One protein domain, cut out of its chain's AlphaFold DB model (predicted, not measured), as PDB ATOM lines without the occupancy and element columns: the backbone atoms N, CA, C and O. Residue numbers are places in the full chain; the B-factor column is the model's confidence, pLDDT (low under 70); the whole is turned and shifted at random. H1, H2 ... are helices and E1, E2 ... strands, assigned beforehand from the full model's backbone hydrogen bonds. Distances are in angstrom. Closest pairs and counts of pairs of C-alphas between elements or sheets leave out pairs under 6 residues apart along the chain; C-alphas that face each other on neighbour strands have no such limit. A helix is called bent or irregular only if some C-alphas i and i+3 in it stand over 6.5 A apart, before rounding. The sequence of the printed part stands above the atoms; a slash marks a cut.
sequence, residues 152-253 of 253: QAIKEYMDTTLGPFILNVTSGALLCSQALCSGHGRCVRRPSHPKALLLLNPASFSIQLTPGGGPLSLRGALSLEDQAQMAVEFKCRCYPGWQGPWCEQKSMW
ATOM      1  N   GLN A 152     223.212 210.473 324.810       98.56
ATOM      2  CA  GLN A 152     223.930 210.435 326.082       98.56
ATOM      3  C   GLN A 152     224.325 211.847 326.541       98.56
ATOM      4  O   GLN A 152     224.097 212.191 327.698       98.56
ATOM      5  N   ALA A 153     224.812 212.691 325.630       98.56
ATOM      6  CA  ALA A 153     225.122 214.085 325.936       98.56
ATOM      7  C   ALA A 153     223.868 214.880 326.354       98.56
ATOM      8  O   ALA A 153     223.916 215.637 327.318       98.56
ATOM      9  N   ILE A 154     222.717 214.663 325.697       98.69
ATOM     10  CA  ILE A 154     221.437 215.272 326.105       98.69
ATOM     11  C   ILE A 154     221.022 214.789 327.495       98.69
ATOM     12  O   ILE A 154     220.546 215.591 328.297       98.69
ATOM     13  N   LYS A 155     221.204 213.500 327.804       97.88
ATOM     14  CA  LYS A 155     220.934 212.971 329.144       97.88
ATOM     15  C   LYS A 155     221.789 213.677 330.200       97.88
ATOM     16  O   LYS A 155     221.255 214.121 331.210       97.88
ATOM     17  N   GLU A 156     223.090 213.804 329.967       97.62
ATOM     18  CA  GLU A 156     224.001 214.481 330.897       97.62
ATOM     19  C   GLU A 156     223.654 215.965 331.049       97.62
ATOM     20  O   GLU A 156     223.603 216.478 332.168       97.62
ATOM     21  N   TYR A 157     223.325 216.646 329.951       98.50
ATOM     22  CA  TYR A 157     222.863 218.034 329.972       98.50
ATOM     23  C   TYR A 157     221.533 218.197 330.726       98.50
ATOM     24  O   TYR A 157     221.355 219.164 331.469       98.50
ATOM     25  N   MET A 158     220.614 217.234 330.599       97.88
ATOM     26  CA  MET A 158     219.365 217.192 331.362       97.88
ATOM     27  C   MET A 158     219.623 217.067 332.863       97.88
ATOM     28  O   MET A 158     219.034 217.812 333.644       97.88
ATOM     29  N   ASP A 159     220.514 216.160 333.261       95.69
ATOM     30  CA  ASP A 159     220.799 215.885 334.671       95.69
ATOM     31  C   ASP A 159     221.559 217.050 335.338       95.69
ATOM     32  O   ASP A 159     221.325 217.356 336.508       95.69
ATOM     33  N   THR A 160     222.451 217.717 334.598       95.69
ATOM     34  CA  THR A 160     223.377 218.726 335.147       95.69
ATOM     35  C   THR A 160     222.908 220.170 334.996       95.69
ATOM     36  O   THR A 160     223.217 220.991 335.854       95.69
ATOM     37  N   THR A 161     222.180 220.493 333.923       98.12
ATOM     38  CA  THR A 161     221.906 221.887 333.534       98.12
ATOM     39  C   THR A 161     220.416 222.124 333.311       98.12
ATOM     40  O   THR A 161     219.781 222.865 334.064       98.12
ATOM     41  N   LEU A 162     219.826 221.470 332.307       98.56
ATOM     42  CA  LEU A 162     218.470 221.779 331.863       98.56
ATOM     43  C   LEU A 162     217.409 221.385 332.890       98.56
ATOM     44  O   LEU A 162     216.546 222.196 333.202       98.56
ATOM     45  N   GLY A 163     217.463 220.173 333.443       98.19
ATOM     46  CA  GLY A 163     216.488 219.696 334.424       98.19
ATOM     47  C   GLY A 163     216.401 220.605 335.656       98.19
ATOM     48  O   GLY A 163     215.304 221.092 335.965       98.19
ATOM     49  N   PRO A 164     217.527 220.892 336.343       98.19
ATOM     50  CA  PRO A 164     217.551 221.831 337.460       98.19
ATOM     51  C   PRO A 164     217.031 223.219 337.081       98.19
ATOM     52  O   PRO A 164     216.235 223.791 337.825       98.19
ATOM     53  N   PHE A 165     217.411 223.737 335.910       98.62
ATOM     54  CA  PHE A 165     216.946 225.039 335.441       98.62
ATOM     55  C   PHE A 165     215.429 225.070 335.177       98.62
ATOM     56  O   PHE A 165     214.752 226.006 335.604       98.62
ATOM     57  N   ILE A 166     214.864 224.033 334.546       98.75
ATOM     58  CA  ILE A 166     213.415 223.917 334.315       98.75
ATOM     59  C   ILE A 166     212.652 223.921 335.640       98.75
ATOM     60  O   ILE A 166     211.655 224.638 335.770       98.75
ATOM     61  N   LEU A 167     213.115 223.160 336.639       98.50
ATOM     62  CA  LEU A 167     212.485 223.151 337.959       98.50
ATOM     63  C   LEU A 167     212.607 224.518 338.645       98.50
ATOM     64  O   LEU A 167     211.638 224.971 339.255       98.50
ATOM     65  N   ASN A 168     213.757 225.180 338.504       98.69
ATOM     66  CA  ASN A 168     214.018 226.513 339.036       98.69
ATOM     67  C   ASN A 168     213.015 227.542 338.479       98.69
ATOM     68  O   ASN A 168     212.195 228.069 339.232       98.69
ATOM     69  N   VAL A 169     212.995 227.754 337.159       98.75
ATOM     70  CA  VAL A 169     212.138 228.775 336.528       98.75
ATOM     71  C   VAL A 169     210.643 228.478 336.692       98.75
ATOM     72  O   VAL A 169     209.842 229.385 336.924       98.75
ATOM     73  N   THR A 170     210.248 227.202 336.633       98.75
ATOM     74  CA  THR A 170     208.841 226.805 336.810       98.75
ATOM     75  C   THR A 170     208.372 227.084 338.236       98.75
ATOM     76  O   THR A 170     207.287 227.632 338.440       98.75
ATOM     77  N   SER A 171     209.201 226.748 339.227       98.69
ATOM     78  CA  SER A 171     208.882 226.981 340.636       98.69
ATOM     79  C   SER A 171     208.909 228.469 340.976       98.69
ATOM     80  O   SER A 171     208.004 228.936 341.657       98.69
ATOM     81  N   GLY A 172     209.881 229.229 340.460       98.75
ATOM     82  CA  GLY A 172     209.950 230.681 340.636       98.75
ATOM     83  C   GLY A 172     208.704 231.388 340.100       98.75
ATOM     84  O   GLY A 172     208.097 232.198 340.802       98.75
ATOM     85  N   ALA A 173     208.247 231.019 338.899       98.81
ATOM     86  CA  ALA A 173     207.019 231.562 338.322       98.81
ATOM     87  C   ALA A 173     205.759 231.193 339.128       98.81
ATOM     88  O   ALA A 173     204.892 232.047 339.341       98.81
ATOM     89  N   LEU A 174     205.658 229.946 339.604       98.81
ATOM     90  CA  LEU A 174     204.537 229.484 340.428       98.81
ATOM     91  C   LEU A 174     204.497 230.186 341.792       98.81
ATOM     92  O   LEU A 174     203.449 230.688 342.195       98.81
ATOM     93  N   LEU A 175     205.631 230.243 342.486       98.75
ATOM     94  CA  LEU A 175     205.747 230.882 343.794       98.75
ATOM     95  C   LEU A 175     205.447 232.377 343.703       98.75
ATOM     96  O   LEU A 175     204.695 232.889 344.526       98.75
ATOM     97  N   CYS A 176     205.940 233.058 342.666       98.81
ATOM     98  CA  CYS A 176     205.595 234.458 342.439       98.81
ATOM     99  C   CYS A 176     204.094 234.637 342.169       98.81
ATOM    100  O   CYS A 176     203.464 235.524 342.742       98.81
ATOM    101  N   SER A 177     203.486 233.769 341.353       98.81
ATOM    102  CA  SER A 177     202.035 233.789 341.115       98.81
ATOM    103  C   SER A 177     201.243 233.683 342.422       98.81
ATOM    104  O   SER A 177     200.310 234.457 342.634       98.81
ATOM    105  N   GLN A 178     201.632 232.769 343.313       98.62
ATOM    106  CA  GLN A 178     200.980 232.562 344.606       98.62
ATOM    107  C   GLN A 178     201.200 233.731 345.571       98.62
ATOM    108  O   GLN A 178     200.236 234.219 346.155       98.62
ATOM    109  N   ALA A 179     202.445 234.185 345.718       98.19
ATOM    110  CA  ALA A 179     202.822 235.202 346.698       98.19
ATOM    111  C   ALA A 179     202.389 236.618 346.294       98.19
ATOM    112  O   ALA A 179     201.957 237.389 347.145       98.19
ATOM    113  N   LEU A 180     202.495 236.965 345.006       98.44
ATOM    114  CA  LEU A 180     202.253 238.324 344.513       98.44
ATOM    115  C   LEU A 180     200.891 238.486 343.832       98.44
ATOM    116  O   LEU A 180     200.282 239.547 343.921       98.44
ATOM    117  N   CYS A 181     200.416 237.451 343.137       98.62
ATOM    118  CA  CYS A 181     199.216 237.518 342.295       98.62
ATOM    119  C   CYS A 181     198.062 236.664 342.825       98.62
ATOM    120  O   CYS A 181     197.227 236.215 342.039       98.62
ATOM    121  N   SER A 182     198.042 236.385 344.131       98.38
ATOM    122  CA  SER A 182     196.998 235.602 344.809       98.38
ATOM    123  C   SER A 182     196.755 234.204 344.205       98.38
ATOM    124  O   SER A 182     195.693 233.622 344.385       98.38
ATOM    125  N   GLY A 183     197.706 233.662 343.435       98.38
ATOM    126  CA  GLY A 183     197.544 232.423 342.664       98.38
ATOM    127  C   GLY A 183     196.632 232.547 341.432       98.38
ATOM    128  O   GLY A 183     196.266 231.542 340.820       98.38
ATOM    129  N   HIS A 184     196.253 233.767 341.050       98.62
ATOM    130  CA  HIS A 184     195.241 234.070 340.034       98.62
ATOM    131  C   HIS A 184     195.763 234.952 338.889       98.62
ATOM    132  O   HIS A 184     195.001 235.510 338.099       98.62
ATOM    133  N   GLY A 185     197.083 235.044 338.753       98.44
ATOM    134  CA  GLY A 185     197.737 235.732 337.649       98.44
ATOM    135  C   GLY A 185     199.177 235.293 337.467       98.44
ATOM    136  O   GLY A 185     199.724 234.536 338.268       98.44
ATOM    137  N   ARG A 186     199.807 235.783 336.405       98.62
ATOM    138  CA  ARG A 186     201.243 235.613 336.173       98.62
ATOM    139  C   ARG A 186     201.994 236.837 336.648       98.62
ATOM    140  O   ARG A 186     201.558 237.957 336.385       98.62
ATOM    141  N   CYS A 187     203.153 236.615 337.248       98.75
ATOM    142  CA  CYS A 187     204.128 237.677 337.409       98.75
ATOM    143  C   CYS A 187     204.699 238.067 336.045       98.75
ATOM    144  O   CYS A 187     205.080 237.214 335.247       98.75
ATOM    145  N   VAL A 188     204.731 239.368 335.781       98.44
ATOM    146  CA  VAL A 188     205.299 239.978 334.583       98.44
ATOM    147  C   VAL A 188     206.248 241.078 335.024       98.44
ATOM    148  O   VAL A 188     205.913 241.898 335.885       98.44
ATOM    149  N   ARG A 189     207.442 241.082 334.440       97.75
ATOM    150  CA  ARG A 189     208.519 242.023 334.736       97.75
ATOM    151  C   ARG A 189     208.040 243.474 334.638       97.75
ATOM    152  O   ARG A 189     207.342 243.862 333.694       97.75
ATOM    153  N   ARG A 190     208.416 244.305 335.613       98.00
ATOM    154  CA  ARG A 190     208.174 245.752 335.553       98.00
ATOM    155  C   ARG A 190     209.143 246.410 334.569       98.00
ATOM    156  O   ARG A 190     210.316 246.045 334.543       98.00
ATOM    157  N   PRO A 191     208.713 247.448 333.831       95.50
ATOM    158  CA  PRO A 191     209.604 248.189 332.936       95.50
ATOM    159  C   PRO A 191     210.839 248.791 333.627       95.50
ATOM    160  O   PRO A 191     211.868 248.958 332.983       95.50
ATOM    161  N   SER A 192     210.755 249.089 334.930       97.19
ATOM    162  CA  SER A 192     211.875 249.599 335.734       97.19
ATOM    163  C   SER A 192     212.972 248.562 336.004       97.19
ATOM    164  O   SER A 192     214.080 248.946 336.357       97.19
ATOM    165  N   HIS A 193     212.686 247.269 335.826       97.44
ATOM    166  CA  HIS A 193     213.613 246.163 336.079       97.44
ATOM    167  C   HIS A 193     213.749 245.286 334.826       97.44
ATOM    168  O   HIS A 193     213.377 244.116 334.856       97.44
ATOM    169  N   PRO A 194     214.267 245.820 333.700       95.00
ATOM    170  CA  PRO A 194     214.149 245.219 332.368       95.00
ATOM    171  C   PRO A 194     214.872 243.879 332.186       95.00
ATOM    172  O   PRO A 194     214.681 243.264 331.143       95.00
ATOM    173  N   LYS A 195     215.636 243.404 333.178       95.50
ATOM    174  CA  LYS A 195     216.362 242.124 333.153       95.50
ATOM    175  C   LYS A 195     215.960 241.134 334.260       95.50
ATOM    176  O   LYS A 195     216.548 240.065 334.326       95.50
ATOM    177  N   ALA A 196     214.988 241.459 335.118       98.06
ATOM    178  CA  ALA A 196     214.617 240.608 336.257       98.06
ATOM    179  C   ALA A 196     214.052 239.238 335.834       98.06
ATOM    180  O   ALA A 196     213.206 239.157 334.943       98.06
ATOM    181  N   LEU A 197     214.464 238.148 336.476       98.50
ATOM    182  CA  LEU A 197     214.037 236.786 336.131       98.50
ATOM    183  C   LEU A 197     213.265 236.134 337.279       98.50
ATOM    184  O   LEU A 197     213.452 236.470 338.441       98.50
ATOM    185  N   LEU A 198     212.385 235.187 336.946       98.19
ATOM    186  CA  LEU A 198     211.613 234.418 337.926       98.19
ATOM    187  C   LEU A 198     212.375 233.147 338.315       98.19
ATOM    188  O   LEU A 198     211.991 232.047 337.925       98.19
ATOM    189  N   LEU A 199     213.472 233.317 339.053       97.69
ATOM    190  CA  LEU A 199     214.321 232.227 339.536       97.69
ATOM    191  C   LEU A 199     214.256 232.120 341.065       97.69
ATOM    192  O   LEU A 199     213.974 233.084 341.771       97.69
ATOM    193  N   LEU A 200     214.507 230.921 341.574       97.88
ATOM    194  CA  LEU A 200     214.653 230.620 342.987       97.88
ATOM    195  C   LEU A 200     215.994 231.139 343.505       97.88
ATOM    196  O   LEU A 200     217.040 230.911 342.896       97.88
ATOM    197  N   ASN A 201     215.964 231.756 344.681       97.19
ATOM    198  CA  ASN A 201     217.164 232.143 345.402       97.19
ATOM    199  C   ASN A 201     217.879 230.891 345.961       97.19
ATOM    200  O   ASN A 201     217.264 230.152 346.740       97.19
ATOM    201  N   PRO A 202     219.160 230.642 345.622       96.38
ATOM    202  CA  PRO A 202     219.902 229.478 346.113       96.38
ATOM    203  C   PRO A 202     220.177 229.510 347.627       96.38
ATOM    204  O   PRO A 202     220.498 228.474 348.204       96.38
ATOM    205  N   ALA A 203     220.045 230.667 348.289       96.88
ATOM    206  CA  ALA A 203     220.093 230.753 349.751       96.88
ATOM    207  C   ALA A 203     218.800 230.237 350.414       96.88
ATOM    208  O   ALA A 203     218.840 229.732 351.535       96.88
ATOM    209  N   SER A 204     217.667 230.333 349.714       96.62
ATOM    210  CA  SER A 204     216.343 229.937 350.216       96.62
ATOM    211  C   SER A 204     215.940 228.526 349.791       96.62
ATOM    212  O   SER A 204     215.156 227.865 350.477       96.62
ATOM    213  N   PHE A 205     216.468 228.057 348.657       97.81
ATOM    214  CA  PHE A 205     216.095 226.791 348.037       97.81
ATOM    215  C   PHE A 205     217.299 225.962 347.603       97.81
ATOM    216  O   PHE A 205     218.315 226.477 347.148       97.81
ATOM    217  N   SER A 206     217.130 224.642 347.645       97.06
ATOM    218  CA  SER A 206     218.056 223.674 347.065       97.06
ATOM    219  C   SER A 206     217.313 222.721 346.135       97.06
ATOM    220  O   SER A 206     216.325 222.091 346.524       97.06
ATOM    221  N   ILE A 207     217.810 222.617 344.903       96.19
ATOM    222  CA  ILE A 207     217.382 221.625 343.916       96.19
ATOM    223  C   ILE A 207     218.372 220.464 343.954       96.19
ATOM    224  O   ILE A 207     219.572 220.665 343.782       96.19
ATOM    225  N   GLN A 208     217.873 219.252 344.189       91.44
ATOM    226  CA  GLN A 208     218.709 218.057 344.321       91.44
ATOM    227  C   GLN A 208     218.108 216.885 343.563       91.44
ATOM    228  O   GLN A 208     216.899 216.646 343.633       91.44
ATOM    229  N   LEU A 209     218.960 216.109 342.897       87.81
ATOM    230  CA  LEU A 209     218.569 214.820 342.341       87.81
ATOM    231  C   LEU A 209     218.288 213.847 343.488       87.81
ATOM    232  O   LEU A 209     219.087 213.724 344.419       87.81
ATOM    233  N   THR A 210     217.144 213.168 343.451       86.44
ATOM    234  CA  THR A 210     216.839 212.178 344.487       86.44
ATOM    235  C   THR A 210     217.758 210.955 344.348       86.44
ATOM    236  O   THR A 210     218.039 210.518 343.225       86.44
ATOM    237  N   PRO A 211     218.249 210.381 345.468       81.62
ATOM    238  CA  PRO A 211     219.089 209.188 345.424       81.62
ATOM    239  C   PRO A 211     218.417 208.053 344.642       81.62
ATOM    240  O   PRO A 211     217.224 207.808 344.805       81.62
ATOM    241  N   GLY A 212     219.185 207.356 343.802       80.31
ATOM    242  CA  GLY A 212     218.669 206.261 342.970       80.31
ATOM    243  C   GLY A 212     218.083 206.686 341.618       80.31
ATOM    244  O   GLY A 212     217.523 205.844 340.924       80.31
ATOM    245  N   GLY A 213     218.230 207.956 341.220       78.38
ATOM    246  CA  GLY A 213     217.805 208.435 339.899       78.38
ATOM    247  C   GLY A 213     216.311 208.748 339.805       78.38
ATOM    248  O   GLY A 213     215.729 208.658 338.725       78.38
ATOM    249  N   GLY A 214     215.679 209.091 340.930       84.44
ATOM    250  CA  GLY A 214     214.322 209.626 340.925       84.44
ATOM    251  C   GLY A 214     214.268 211.081 340.425       84.44
ATOM    252  O   GLY A 214     215.297 211.673 340.084       84.44
ATOM    253  N   PRO A 215     213.072 211.697 340.407       90.38
ATOM    254  CA  PRO A 215     212.907 213.086 339.992       90.38
ATOM    255  C   PRO A 215     213.759 214.065 340.810       90.38
ATOM    256  O   PRO A 215     214.126 213.797 341.961       90.38
ATOM    257  N   LEU A 216     214.021 215.239 340.237       94.50
ATOM    258  CA  LEU A 216     214.560 216.365 340.995       94.50
ATOM    259  C   LEU A 216     213.592 216.735 342.126       94.50
ATOM    260  O   LEU A 216     212.375 216.782 341.941       94.50
ATOM    261  N   SER A 217     214.151 217.009 343.299       94.31
ATOM    262  CA  SER A 217     213.428 217.476 344.476       94.31
ATOM    263  C   SER A 217     213.781 218.927 344.765       94.31
ATOM    264  O   SER A 217     214.945 219.321 344.666       94.31
ATOM    265  N   LEU A 218     212.770 219.710 345.133       96.56
ATOM    266  CA  LEU A 218     212.928 221.078 345.604       96.56
ATOM    267  C   LEU A 218     212.764 221.103 347.125       96.56
ATOM    268  O   LEU A 218     211.737 220.669 347.648       96.56
ATOM    269  N   ARG A 219     213.774 221.606 347.835       96.25
ATOM    270  CA  ARG A 219     213.748 221.819 349.289       96.25
ATOM    271  C   ARG A 219     213.945 223.292 349.603       96.25
ATOM    272  O   ARG A 219     214.662 223.971 348.879       96.25
ATOM    273  N   GLY A 220     213.357 223.755 350.701       96.25
ATOM    274  CA  GLY A 220     213.419 225.153 351.125       96.25
ATOM    275  C   GLY A 220     212.043 225.806 351.159       96.25
ATOM    276  O   GLY A 220     211.024 225.128 351.011       96.25
ATOM    277  N   ALA A 221     212.021 227.115 351.382       97.00
ATOM    278  CA  ALA A 221     210.800 227.907 351.439       97.00
ATOM    279  C   ALA A 221     211.073 229.333 350.958       97.00
ATOM    280  O   ALA A 221     212.180 229.844 351.108       97.00
ATOM    281  N   LEU A 222     210.048 229.977 350.399       97.50
ATOM    282  CA  LEU A 222     210.154 231.345 349.905       97.50
ATOM    283  C   LEU A 222     210.269 232.307 351.094       97.50
ATOM    284  O   LEU A 222     209.326 232.425 351.882       97.50
ATOM    285  N   SER A 223     211.408 232.985 351.230       97.69
ATOM    286  CA  SER A 223     211.632 233.917 352.337       97.69
ATOM    287  C   SER A 223     210.828 235.213 352.162       97.69
ATOM    288  O   SER A 223     210.331 235.519 351.076       97.69
ATOM    289  N   LEU A 224     210.694 236.001 353.234       97.19
ATOM    290  CA  LEU A 224     210.079 237.332 353.144       97.19
ATOM    291  C   LEU A 224     210.911 238.295 352.284       97.19
ATOM    292  O   LEU A 224     210.345 239.163 351.628       97.19
ATOM    293  N   GLU A 225     212.236 238.127 352.265       97.75
ATOM    294  CA  GLU A 225     213.137 238.906 351.412       97.75
ATOM    295  C   GLU A 225     212.915 238.575 349.932       97.75
ATOM    296  O   GLU A 225     212.743 239.485 349.123       97.75
ATOM    297  N   ASP A 226     212.784 237.287 349.591       97.81
ATOM    298  CA  ASP A 226     212.464 236.864 348.221       97.81
ATOM    299  C   ASP A 226     211.110 237.438 347.766       97.81
ATOM    300  O   ASP A 226     210.977 237.923 346.642       97.81
ATOM    301  N   GLN A 227     210.102 237.432 348.647       97.44
ATOM    302  CA  GLN A 227     208.787 238.020 348.359       97.44
ATOM    303  C   GLN A 227     208.864 239.535 348.146       97.44
ATOM    304  O   GLN A 227     208.240 240.061 347.221       97.44
ATOM    305  N   ALA A 228     209.633 240.240 348.979       97.38
ATOM    306  CA  ALA A 228     209.844 241.674 348.831       97.38
ATOM    307  C   ALA A 228     210.523 241.997 347.491       97.38
ATOM    308  O   ALA A 228     210.070 242.895 346.779       97.38
ATOM    309  N   GLN A 229     211.537 241.217 347.100       97.75
ATOM    310  CA  GLN A 229     212.207 241.373 345.811       97.75
ATOM    311  C   GLN A 229     211.244 241.132 344.641       97.75
ATOM    312  O   GLN A 229     211.168 241.949 343.720       97.75
ATOM    313  N   MET A 230     210.425 240.073 344.708       98.19
ATOM    314  CA  MET A 230     209.388 239.808 343.706       98.19
ATOM    315  C   MET A 230     208.419 240.992 343.555       98.19
ATOM    316  O   MET A 230     208.083 241.368 342.433       98.19
ATOM    317  N   ALA A 231     207.997 241.620 344.656       97.31
ATOM    318  CA  ALA A 231     207.091 242.770 344.617       97.31
ATOM    319  C   ALA A 231     207.719 244.025 343.977       97.31
ATOM    320  O   ALA A 231     207.016 244.805 343.319       97.31
ATOM    321  N   VAL A 232     209.035 244.209 344.139       98.12
ATOM    322  CA  VAL A 232     209.811 245.304 343.532       98.12
ATOM    323  C   VAL A 232     210.009 245.087 342.031       98.12
ATOM    324  O   VAL A 232     209.877 246.029 341.245       98.12
ATOM    325  N   GLU A 233     210.296 243.858 341.611       98.56
ATOM    326  CA  GLU A 233     210.668 243.542 340.228       98.56
ATOM    327  C   GLU A 233     209.473 243.227 339.323       98.56
ATOM    328  O   GLU A 233     209.501 243.534 338.126       98.56
ATOM    329  N   PHE A 234     208.399 242.665 339.881       98.75
ATOM    330  CA  PHE A 234     207.272 242.129 339.122       98.75
ATOM    331  C   PHE A 234     205.944 242.816 339.459       98.75
ATOM    332  O   PHE A 234     205.749 243.464 340.489       98.75
ATOM    333  N   LYS A 235     205.011 242.701 338.517       98.44
ATOM    334  CA  LYS A 235     203.593 243.051 338.655       98.44
ATOM    335  C   LYS A 235     202.742 241.895 338.138       98.44
ATOM    336  O   LYS A 235     203.257 241.013 337.457       98.44
ATOM    337  N   CYS A 236     201.440 241.926 338.383       98.50
ATOM    338  CA  CYS A 236     200.556 240.859 337.936       98.50
ATOM    339  C   CYS A 236     199.917 241.134 336.570       98.50
ATOM    340  O   CYS A 236     199.484 242.248 336.269       98.50
ATOM    341  N   ARG A 237     199.820 240.082 335.754       98.06
ATOM    342  CA  ARG A 237     198.859 239.953 334.653       98.06
ATOM    343  C   ARG A 237     197.861 238.865 335.033       98.06
ATOM    344  O   ARG A 237     198.204 237.682 335.010       98.06
ATOM    345  N   CYS A 238     196.660 239.273 335.418       98.31
ATOM    346  CA  CYS A 238     195.645 238.362 335.934       98.31
ATOM    347  C   CYS A 238     195.130 237.399 334.870       98.31
ATOM    348  O   CYS A 238     195.102 237.715 333.681       98.31
ATOM    349  N   TYR A 239     194.740 236.205 335.308       98.06
ATOM    350  CA  TYR A 239     194.031 235.268 334.451       98.06
ATOM    351  C   TYR A 239     192.629 235.800 334.119       98.06
ATOM    352  O   TYR A 239     192.066 236.566 334.906       98.06
ATOM    353  N   PRO A 240     192.031 235.383 332.985       96.38
ATOM    354  CA  PRO A 240     190.643 235.712 332.676       96.38
ATOM    355  C   PRO A 240     189.716 235.374 333.853       96.38
ATOM    356  O   PRO A 240     189.804 234.282 334.416       96.38
ATOM    357  N   GLY A 241     188.845 236.314 334.228       96.56
ATOM    358  CA  GLY A 241     187.968 236.183 335.396       96.56
ATOM    359  C   GLY A 241     188.504 236.819 336.684       96.56
ATOM    360  O   GLY A 241     187.789 236.818 337.685       96.56
ATOM    361  N   TRP A 242     189.727 237.363 336.682       98.00
ATOM    362  CA  TRP A 242     190.349 238.024 337.835       98.00
ATOM    363  C   TRP A 242     190.809 239.443 337.499       98.00
ATOM    364  O   TRP A 242     191.205 239.736 336.371       98.00
ATOM    365  N   GLN A 243     190.760 240.328 338.489       95.94
ATOM    366  CA  GLN A 243     191.105 241.741 338.368       95.94
ATOM    367  C   GLN A 243     191.798 242.263 339.632       95.94
ATOM    368  O   GLN A 243     191.877 241.578 340.652       95.94
ATOM    369  N   GLY A 244     192.251 243.512 339.556       95.38
ATOM    370  CA  GLY A 244     193.021 244.164 340.608       95.38
ATOM    371  C   GLY A 244     194.529 244.059 340.363       95.38
ATOM    372  O   GLY A 244     194.978 243.265 339.532       95.38
ATOM    373  N   PRO A 245     195.330 244.885 341.052       95.38
ATOM    374  CA  PRO A 245     196.784 244.869 340.911       95.38
ATOM    375  C   PRO A 245     197.426 243.554 341.385       95.38
ATOM    376  O   PRO A 245     198.536 243.253 340.943       95.38
ATOM    377  N   TRP A 246     196.730 242.771 342.220       97.62
ATOM    378  CA  TRP A 246     197.210 241.518 342.815       97.62
ATOM    379  C   TRP A 246     196.322 240.313 342.470       97.62
ATOM    380  O   TRP A 246     196.475 239.240 343.056       97.62
ATOM    381  N   CYS A 247     195.404 240.472 341.509       98.12
ATOM    382  CA  CYS A 247     194.456 239.445 341.064       98.12
ATOM    383  C   CYS A 247     193.604 238.855 342.197       98.12
ATOM    384  O   CYS A 247     193.254 237.680 342.179       98.12
ATOM    385  N   GLU A 248     193.290 239.669 343.197       97.31
ATOM    386  CA  GLU A 248     192.630 239.247 344.429       97.31
ATOM    387  C   GLU A 248     191.095 239.251 344.326       97.31
ATOM    388  O   GLU A 248     190.406 238.675 345.168       97.31
ATOM    389  N   GLN A 249     190.541 239.869 343.277       96.69
ATOM    390  CA  GLN A 249     189.098 239.993 343.061       96.69
ATOM    391  C   GLN A 249     188.678 239.324 341.757       96.69
ATOM    392  O   GLN A 249     189.389 239.394 340.754       96.69
ATOM    393  N   LYS A 250     187.478 238.734 341.731       94.62
ATOM    394  CA  LYS A 250     186.876 238.282 340.471       94.62
ATOM    395  C   LYS A 250     186.472 239.483 339.616       94.62
ATOM    396  O   LYS A 250     186.000 240.487 340.151       94.62
ATOM    397  N   SER A 251     186.650 239.384 338.300       89.44
ATOM    398  CA  SER A 251     186.138 240.394 337.371       89.44
ATOM    399  C   SER A 251     184.611 240.418 337.413       89.44
ATOM    400  O   SER A 251     183.967 239.390 337.619       89.44
ATOM    401  N   MET A 252     184.019 241.606 337.253       79.69
ATOM    402  CA  MET A 252     182.559 241.770 337.332       79.69
ATOM    403  C   MET A 252     181.801 241.136 336.151       79.69
ATOM    404  O   MET A 252     180.579 241.028 336.226       79.69
ATOM    405  N   TRP A 253     182.510 240.701 335.104       61.59
ATOM    406  CA  TRP A 253     181.983 240.053 333.900       61.59
ATOM    407  C   TRP A 253     183.005 239.045 333.368       61.59
ATOM    408  O   TRP A 253     184.222 239.364 333.427       61.59
TER     409      TRP A 253
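This is residues 152 to 253 of the 253 residues of the protein "Hyaluronidase" of Pongo abelii (UniProt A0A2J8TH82). A long bent helix, H1, runs through the domain like a spine, with a small strand pair towards each end of its longer arm: the hairpin E2 and E3 packs on residues 163 to 171, and the pair E1 and E4, with the short helix H2 crossing nearby, packs on residues 172 to 180. The first arm, H1a, makes one end of the long axis, and the unnamed tail of residues 239 to 253 the other. The printed part has 102 residues with two named helices and four named strands in the order H1 E1 E2 E3 H2 E4, of mixed class; both sheets are antiparallel. It is loose, with a radius of gyration of the C-alphas of 15.9 A, and elongated, spanning 52 by 28 by 24 A.

One sheet holds E1, residues 185 to 189, and E4, residues 234 to 238, which ends at C-alpha 238 (195.645, 238.362, 335.934). The other holds E2, residues 205 to 209, and E3, residues 216 to 220. H1, residues 152 to 180, was assigned as one helix by its hydrogen bonds but is bent, with C-alphas 160 and 163 7.0 A apart. Its arms are H1a, residues 152 to 160, 12.3 A long from C-alpha 152 (223.930, 210.435, 326.082), and H1b, residues 163 to 180, 25.5 A. H2, residues 224 to 233, is 14.3 A long.

E1 and E4 are antiparallel at 145 degrees, with N 186 and O 237 2.8 A apart, within hydrogen-bond range. The closest C-alphas of H1b and E1 are those of Ser 177 and Arg 186, 5.3 A apart. H1b touches H2 with residues 176 to 180 alone, about perpendicular at 86 degrees; the closest C-alphas, of Leu 180 and Ala 231, are 6.6 A apart. The hairpin E2 and E3 is antiparallel at 156 degrees, with N 206 and O 219 2.8 A apart, within hydrogen-bond range. The closest C-alphas of H1b and E2 are those of Pro 164 and Ile 207, 6.5 A apart. H1a and H1b stand at a steep tilt of 37 degrees, only just past shallow. In H1a, H1b and H2 every O i to N i+4 pair is within hydrogen-bond range.

The two C-alphas farthest apart, of Gln 152 and Met 252, are 53.1 A apart. The printed part has no cut, and the link from E1 to E2, 15 residues, is long. Residues 242 to 243 pair with 249 to 250, antiparallel. Mean pLDDT of the printed part is 96.0; residue 253, the chain's last, is under 70.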